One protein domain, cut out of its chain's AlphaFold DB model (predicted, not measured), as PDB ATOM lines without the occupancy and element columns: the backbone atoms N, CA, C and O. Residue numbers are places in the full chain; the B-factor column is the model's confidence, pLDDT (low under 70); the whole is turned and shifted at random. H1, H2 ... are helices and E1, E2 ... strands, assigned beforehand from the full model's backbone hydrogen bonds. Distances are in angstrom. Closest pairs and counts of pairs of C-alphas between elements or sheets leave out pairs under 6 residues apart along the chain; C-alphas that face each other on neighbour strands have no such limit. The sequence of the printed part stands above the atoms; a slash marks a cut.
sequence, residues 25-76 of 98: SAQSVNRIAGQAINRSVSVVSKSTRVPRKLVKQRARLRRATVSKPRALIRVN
ATOM      1  N   SER A  25     259.155 197.051 227.966       94.19
ATOM      2  CA  SER A  25     260.168 196.116 228.469       94.19
ATOM      3  C   SER A  25     259.860 195.639 229.893       94.19
ATOM      4  O   SER A  25     259.869 194.444 230.178       94.19
ATOM      5  N   ALA A  26     259.508 196.546 230.809       95.38
ATOM      6  CA  ALA A  26     259.103 196.147 232.158       95.38
ATOM      7  C   ALA A  26     257.820 195.291 232.145       95.38
ATOM      8  O   ALA A  26     257.682 194.336 232.917       95.38
ATOM      9  N   GLN A  27     256.873 195.606 231.258       95.69
ATOM     10  CA  GLN A  27     255.621 194.867 231.118       95.69
ATOM     11  C   GLN A  27     255.834 193.451 230.566       95.69
ATOM     12  O   GLN A  27     255.249 192.504 231.102       95.69
ATOM     13  N   SER A  28     256.678 193.290 229.543       96.19
ATOM     14  CA  SER A  28     256.994 191.983 228.959       96.19
ATOM     15  C   SER A  28     257.651 191.067 229.994       96.19
ATOM     16  O   SER A  28     257.190 189.941 230.201       96.19
ATOM     17  N   VAL A  29     258.623 191.583 230.753       96.38
ATOM     18  CA  VAL A  29     259.283 190.857 231.848       96.38
ATOM     19  C   VAL A  29     258.277 190.428 232.919       96.38
ATOM     20  O   VAL A  29     258.275 189.273 233.350       96.38
ATOM     21  N   ASN A  30     257.369 191.318 233.328       96.69
ATOM     22  CA  ASN A  30     256.336 190.992 234.314       96.69
ATOM     23  C   ASN A  30     255.366 189.904 233.825       96.69
ATOM     24  O   ASN A  30     254.949 189.051 234.615       96.69
ATOM     25  N   ARG A  31     255.022 189.912 232.532       96.44
ATOM     26  CA  ARG A  31     254.148 188.906 231.916       96.44
ATOM     27  C   ARG A  31     254.809 187.530 231.913       96.44
ATOM     28  O   ARG A  31     254.201 186.573 232.393       96.44
ATOM     29  N   ILE A  32     256.062 187.452 231.460       96.81
ATOM     30  CA  ILE A  32     256.843 186.207 231.441       96.81
ATOM     31  C   ILE A  32     257.032 185.678 232.866       96.81
ATOM     32  O   ILE A  32     256.799 184.498 233.115       96.81
ATOM     33  N   ALA A  33     257.359 186.541 233.830       96.44
ATOM     34  CA  ALA A  33     257.526 186.130 235.221       96.44
ATOM     35  C   ALA A  33     256.234 185.539 235.818       96.44
ATOM     36  O   ALA A  33     256.266 184.497 236.474       96.44
ATOM     37  N   GLY A  34     255.078 186.159 235.558       96.50
ATOM     38  CA  GLY A  34     253.781 185.621 235.975       96.50
ATOM     39  C   GLY A  34     253.444 184.283 235.306       96.50
ATOM     40  O   GLY A  34     252.953 183.363 235.966       96.50
ATOM     41  N   GLN A  35     253.743 184.148 234.011       97.00
ATOM     42  CA  GLN A  35     253.534 182.911 233.258       97.00
ATOM     43  C   GLN A  35     254.434 181.778 233.764       97.00
ATOM     44  O   GLN A  35     253.940 180.673 233.990       97.00
ATOM     45  N   ALA A  36     255.711 182.066 234.027       96.12
ATOM     46  CA  ALA A  36     256.660 181.127 234.612       96.12
ATOM     47  C   ALA A  36     256.170 180.617 235.974       96.12
ATOM     48  O   ALA A  36     256.105 179.409 236.184       96.12
ATOM     49  N   ILE A  37     255.711 181.510 236.865       95.94
ATOM     50  CA  ILE A  37     255.120 181.107 238.154       95.94
ATOM     51  C   ILE A  37     253.920 180.184 237.935       95.94
ATOM     52  O   ILE A  37     253.850 179.117 238.540       95.94
ATOM     53  N   ASN A  38     252.972 180.560 237.075       96.25
ATOM     54  CA  ASN A  38     251.767 179.760 236.852       96.25
ATOM     55  C   ASN A  38     252.088 178.381 236.255       96.25
ATOM     56  O   ASN A  38     251.463 177.388 236.646       96.25
ATOM     57  N   ARG A  39     253.069 178.306 235.344       96.56
ATOM     58  CA  ARG A  39     253.538 177.046 234.764       96.56
ATOM     59  C   ARG A  39     254.192 176.173 235.828       96.56
ATOM     60  O   ARG A  39     253.768 175.032 235.994       96.56
ATOM     61  N   SER A  40     255.128 176.719 236.604       93.75
ATOM     62  CA  SER A  40     255.807 175.999 237.688       93.75
ATOM     63  C   SER A  40     254.831 175.516 238.759       93.75
ATOM     64  O   SER A  40     254.873 174.354 239.149       93.75
ATOM     65  N   VAL A  41     253.880 176.358 239.178       94.75
ATOM     66  CA  VAL A  41     252.811 175.977 240.115       94.75
ATOM     67  C   VAL A  41     252.002 174.805 239.567       94.75
ATOM     68  O   VAL A  41     251.698 173.874 240.310       94.75
ATOM     69  N   SER A  42     251.658 174.820 238.276       94.88
ATOM     70  CA  SER A  42     250.926 173.712 237.666       94.88
ATOM     71  C   SER A  42     251.738 172.418 237.669       94.88
ATOM     72  O   SER A  42     251.166 171.373 237.966       94.88
ATOM     73  N   VAL A  43     253.031 172.474 237.348       94.69
ATOM     74  CA  VAL A  43     253.913 171.296 237.336       94.69
ATOM     75  C   VAL A  43     254.045 170.714 238.746       94.69
ATOM     76  O   VAL A  43     253.751 169.541 238.952       94.69
ATOM     77  N   VAL A  44     254.371 171.553 239.733       91.62
ATOM     78  CA  VAL A  44     254.572 171.128 241.128       91.62
ATOM     79  C   VAL A  44     253.281 170.603 241.757       91.62
ATOM     80  O   VAL A  44     253.304 169.601 242.463       91.62
ATOM     81  N   SER A  45     252.132 171.233 241.492       90.94
ATOM     82  CA  SER A  45     250.847 170.760 242.033       90.94
ATOM     83  C   SER A  45     250.481 169.354 241.548       90.94
ATOM     84  O   SER A  45     249.932 168.566 242.313       90.94
ATOM     85  N   LYS A  46     250.824 169.022 240.296       91.38
ATOM     86  CA  LYS A  46     250.571 167.701 239.715       91.38
ATOM     87  C   LYS A  46     251.511 166.643 240.290       91.38
ATOM     88  O   LYS A  46     251.043 165.565 240.630       91.38
ATOM     89  N   SER A  47     252.801 166.956 240.447       89.94
ATOM     90  CA  SER A  47     253.779 166.001 240.987       89.94
ATOM     91  C   SER A  47     253.583 165.724 242.479       89.94
ATOM     92  O   SER A  47     253.684 164.583 242.913       89.94
ATOM     93  N   THR A  48     253.257 166.754 243.264       86.81
ATOM     94  CA  THR A  48     253.112 166.646 244.730       86.81
ATOM     95  C   THR A  48     251.688 166.340 245.191       86.81
ATOM     96  O   THR A  48     251.479 166.075 246.370       86.81
ATOM     97  N   ARG A  49     250.695 166.392 244.286       88.12
ATOM     98  CA  ARG A  49     249.255 166.273 244.600       88.12
ATOM     99  C   ARG A  49     248.775 167.300 245.641       88.12
ATOM    100  O   ARG A  49     247.811 167.066 246.366       88.12
ATOM    101  N   VAL A  50     249.438 168.456 245.713       87.06
ATOM    102  CA  VAL A  50     249.072 169.580 246.588       87.06
ATOM    103  C   VAL A  50     248.261 170.613 245.790       87.06
ATOM    104  O   VAL A  50     248.615 170.923 244.648       87.06
ATOM    105  N   PRO A  51     247.203 171.216 246.367       90.75
ATOM    106  CA  PRO A  51     246.421 172.258 245.715       90.75
ATOM    107  C   PRO A  51     247.266 173.411 245.169       90.75
ATOM    108  O   PRO A  51     248.106 173.990 245.863       90.75
ATOM    109  N   ARG A  52     246.950 173.839 243.941       92.44
ATOM    110  CA  ARG A  52     247.630 174.949 243.243       92.44
ATOM    111  C   ARG A  52     247.682 176.238 244.068       92.44
ATOM    112  O   ARG A  52     248.677 176.954 244.000       92.44
ATOM    113  N   LYS A  53     246.638 176.532 244.855       91.88
ATOM    114  CA  LYS A  53     246.563 177.728 245.714       91.88
ATOM    115  C   LYS A  53     247.696 177.760 246.745       91.88
ATOM    116  O   LYS A  53     248.355 178.786 246.877       91.88
ATOM    117  N   LEU A  54     247.967 176.632 247.403       89.81
ATOM    118  CA  LEU A  54     249.010 176.516 248.427       89.81
ATOM    119  C   LEU A  54     250.410 176.622 247.821       89.81
ATOM    120  O   LEU A  54     251.265 177.330 248.347       89.81
ATOM    121  N   VAL A  55     250.627 175.984 246.669       92.06
ATOM    122  CA  VAL A  55     251.898 176.083 245.936       92.06
ATOM    123  C   VAL A  55     252.132 177.522 245.461       92.06
ATOM    124  O   VAL A  55     253.223 178.063 245.623       92.06
ATOM    125  N   LYS A  56     251.095 178.194 244.942       93.44
ATOM    126  CA  LYS A  56     251.186 179.590 244.483       93.44
ATOM    127  C   LYS A  56     251.510 180.561 245.616       93.44
ATOM    128  O   LYS A  56     252.288 181.482 245.400       93.44
ATOM    129  N   GLN A  57     250.984 180.341 246.822       92.88
ATOM    130  CA  GLN A  57     251.299 181.165 247.998       92.88
ATOM    131  C   GLN A  57     252.791 181.150 248.372       92.88
ATOM    132  O   GLN A  57     253.266 182.087 249.016       92.88
ATOM    133  N   ARG A  58     253.548 180.125 247.953       91.88
ATOM    134  CA  ARG A  58     254.998 180.039 248.188       91.88
ATOM    135  C   ARG A  58     255.818 180.928 247.260       91.88
ATOM    136  O   ARG A  58     256.942 181.266 247.619       91.88
ATOM    137  N   ALA A  59     255.284 181.302 246.097       94.38
ATOM    138  CA  ALA A  59     255.977 182.122 245.115       94.38
ATOM    139  C   ALA A  59     255.518 183.585 245.209       94.38
ATOM    140  O   ALA A  59     254.362 183.914 244.952       94.38
ATOM    141  N   ARG A  60     256.443 184.486 245.545       94.75
ATOM    142  CA  ARG A  60     256.219 185.936 245.575       94.75
ATOM    143  C   ARG A  60     256.944 186.598 244.411       94.75
ATOM    144  O   ARG A  60     258.150 186.427 244.248       94.75
ATOM    145  N   LEU A  61     256.208 187.394 243.639       95.06
ATOM    146  CA  LEU A  61     256.744 188.162 242.520       95.06
ATOM    147  C   LEU A  61     257.054 189.596 242.958       95.06
ATOM    148  O   LEU A  61     256.169 190.316 243.417       95.06
ATOM    149  N   ARG A  62     258.300 190.028 242.766       95.94
ATOM    150  CA  ARG A  62     258.688 191.442 242.767       95.94
ATOM    151  C   ARG A  62     258.739 191.906 241.319       95.94
ATOM    152  O   ARG A  62     259.525 191.379 240.533       95.94
ATOM    153  N   ARG A  63     257.844 192.830 240.973       94.62
ATOM    154  CA  ARG A  63     257.637 193.288 239.598       94.62
ATOM    155  C   ARG A  63     258.783 194.177 239.119       94.62
ATOM    156  O   ARG A  63     259.343 194.941 239.901       94.62
ATOM    157  N   ALA A  64     259.077 194.075 237.828       95.50
ATOM    158  CA  ALA A  64     259.934 194.997 237.105       95.50
ATOM    159  C   ALA A  64     259.264 196.375 236.995       95.50
ATOM    160  O   ALA A  64     258.043 196.463 236.819       95.50
ATOM    161  N   THR A  65     260.069 197.430 237.070       94.81
ATOM    162  CA  THR A  65     259.675 198.830 236.858       94.81
ATOM    163  C   THR A  65     260.450 199.411 235.676       94.81
ATOM    164  O   THR A  65     261.390 198.792 235.188       94.81
ATOM    165  N   VAL A  66     260.073 200.606 235.213       92.06
ATOM    166  CA  VAL A  66     260.749 201.288 234.090       92.06
ATOM    167  C   VAL A  66     262.239 201.513 234.388       92.06
ATOM    168  O   VAL A  66     263.081 201.258 233.539       92.06
ATOM    169  N   SER A  67     262.570 201.911 235.622       91.62
ATOM    170  CA  SER A  67     263.957 202.100 236.080       91.62
ATOM    171  C   SER A  67     264.706 200.776 236.287       91.62
ATOM    172  O   SER A  67     265.921 200.711 236.115       91.62
ATOM    173  N   LYS A  68     263.991 199.697 236.632       92.88
ATOM    174  CA  LYS A  68     264.576 198.378 236.886       92.88
ATOM    175  C   LYS A  68     263.803 197.302 236.114       92.88
ATOM    176  O   LYS A  68     262.903 196.680 236.691       92.88
ATOM    177  N   PRO A  69     264.161 197.027 234.842       89.88
ATOM    178  CA  PRO A  69     263.462 196.079 233.969       89.88
ATOM    179  C   PRO A  69     263.792 194.613 234.316       89.88
ATOM    180  O   PRO A  69     264.067 193.784 233.456       89.88
ATOM    181  N   ARG A  70     263.817 194.276 235.609       93.94
ATOM    182  CA  ARG A  70     264.127 192.943 236.130       93.94
ATOM    183  C   ARG A  70     263.076 192.560 237.163       93.94
ATOM    184  O   ARG A  70     262.882 193.279 238.141       93.94
ATOM    185  N   ALA A  71     262.419 191.423 236.955       95.38
ATOM    186  CA  ALA A  71     261.509 190.839 237.933       95.38
ATOM    187  C   ALA A  71     262.242 189.785 238.770       95.38
ATOM    188  O   ALA A  71     263.055 189.025 238.249       95.38
ATOM    189  N   LEU A  72     261.939 189.724 240.068       95.94
ATOM    190  CA  LEU A  72     262.494 188.717 240.972       95.94
ATOM    191  C   LEU A  72     261.382 187.809 241.481       95.94
ATOM    192  O   LEU A  72     260.358 188.279 241.981       95.94
ATOM    193  N   ILE A  73     261.610 186.504 241.398       95.44
ATOM    194  CA  ILE A  73     260.711 185.488 241.936       95.44
ATOM    195  C   ILE A  73     261.366 184.931 243.196       95.44
ATOM    196  O   ILE A  73     262.434 184.331 243.134       95.44
ATOM    197  N   ARG A  74     260.733 185.142 244.351       95.25
ATOM    198  CA  ARG A  74     261.157 184.544 245.622       95.25
ATOM    199  C   ARG A  74     260.260 183.359 245.934       95.25
ATOM    200  O   ARG A  74     259.039 183.507 245.920       95.25
ATOM    201  N   VAL A  75     260.856 182.206 246.220       93.75
ATOM    202  CA  VAL A  75     260.123 180.969 246.509       93.75
ATOM    203  C   VAL A  75     260.465 180.480 247.909       93.75
ATOM    204  O   VAL A  75     261.627 180.231 248.222       93.75
ATOM    205  N   ASN A  76     259.440 180.298 248.739       92.50
ATOM    206  CA  ASN A  76     259.579 179.664 250.046       92.50
ATOM    207  C   ASN A  76     259.627 178.140 249.870       92.50
ATOM    208  O   ASN A  76     258.601 177.522 249.589       92.50
TER     209      ASN A  76
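Overview. This is residues 25 to 76 of the 98 residues of the protein "Gp11" of Enterobacter cloacae (UniProt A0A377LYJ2). One long straight helix, H1, makes the length of a rod, and the rest of the printed part folds back along one side of it: first the short helix H2, then a slender hairpin of two strands, E1 and E2, whose loop reaches back toward the end where H1 begins. The hairpin is a narrow ribbon beside residues 29 to 41 of H1. The printed part has 52 residues with two named helices and two named strands, in the order H1, H2, E1, E2; the sheet has the order E1 - E2, antiparallel, and the class is mixed, helices and strands. The whole is only just loose, close to compact, with a radius of gyration of the C-alphas of 12.1 A, and its C-alphas span 39 by 17 by 12 A.

Arrangement. Begin with H1, residues 25 to 48, and go on over a tight link to H2, residues 52 to 57. H1 touches H2 with residues 37 to 45 alone; look for the closest C-alphas at Ser 45 and Arg 52, 5.4 A apart. The two helices stand at a steep tilt of 54 degrees and run opposite ways. In H1 and H2 every O i to N i+4 pair is within hydrogen-bond range. Next come E1, residues 59 to 62, and E2, residues 72 to 75, a hairpin of antiparallel neighbours with 159 degrees between their directions. Across it you will find N 60 and O 74 at 2.8 A and N 72 and O 62 at 3.0 A, within hydrogen-bond range. The closest C-alphas of H1 and E1 are those of Ile 37 and Ala 59, 7.1 A apart. The closest of H1 and E2 are those of Ala 33 and Ile 73, 7.5 A apart. H2 and E2 are apart.

Along the chain. Find C-alpha 25 at (260.168, 196.116, 228.469); from there H1 runs 34.4 A to C-alpha 48 at (253.112, 166.646, 244.730). H2 goes from Arg 52 to Gln 57, 8.6 A. E1 goes from Ala 59 to Arg 62, 10.0 A, and E2 from Leu 72 to Val 75, 9.8 A, ending at C-alpha 75 at (260.123, 180.969, 246.509).

Size, cuts and confidence. The two C-alphas farthest apart are those of Arg 49 and Ser 67, 39.7 A. The printed part, residues 25 to 76, has no cut. The links H1 to H2 and H2 to E1 are tight, the link E1 to E2, with 9 residues, is short, and no link is long. The mean pLDDT of the printed part is 93.8, and no printed residue is under 70.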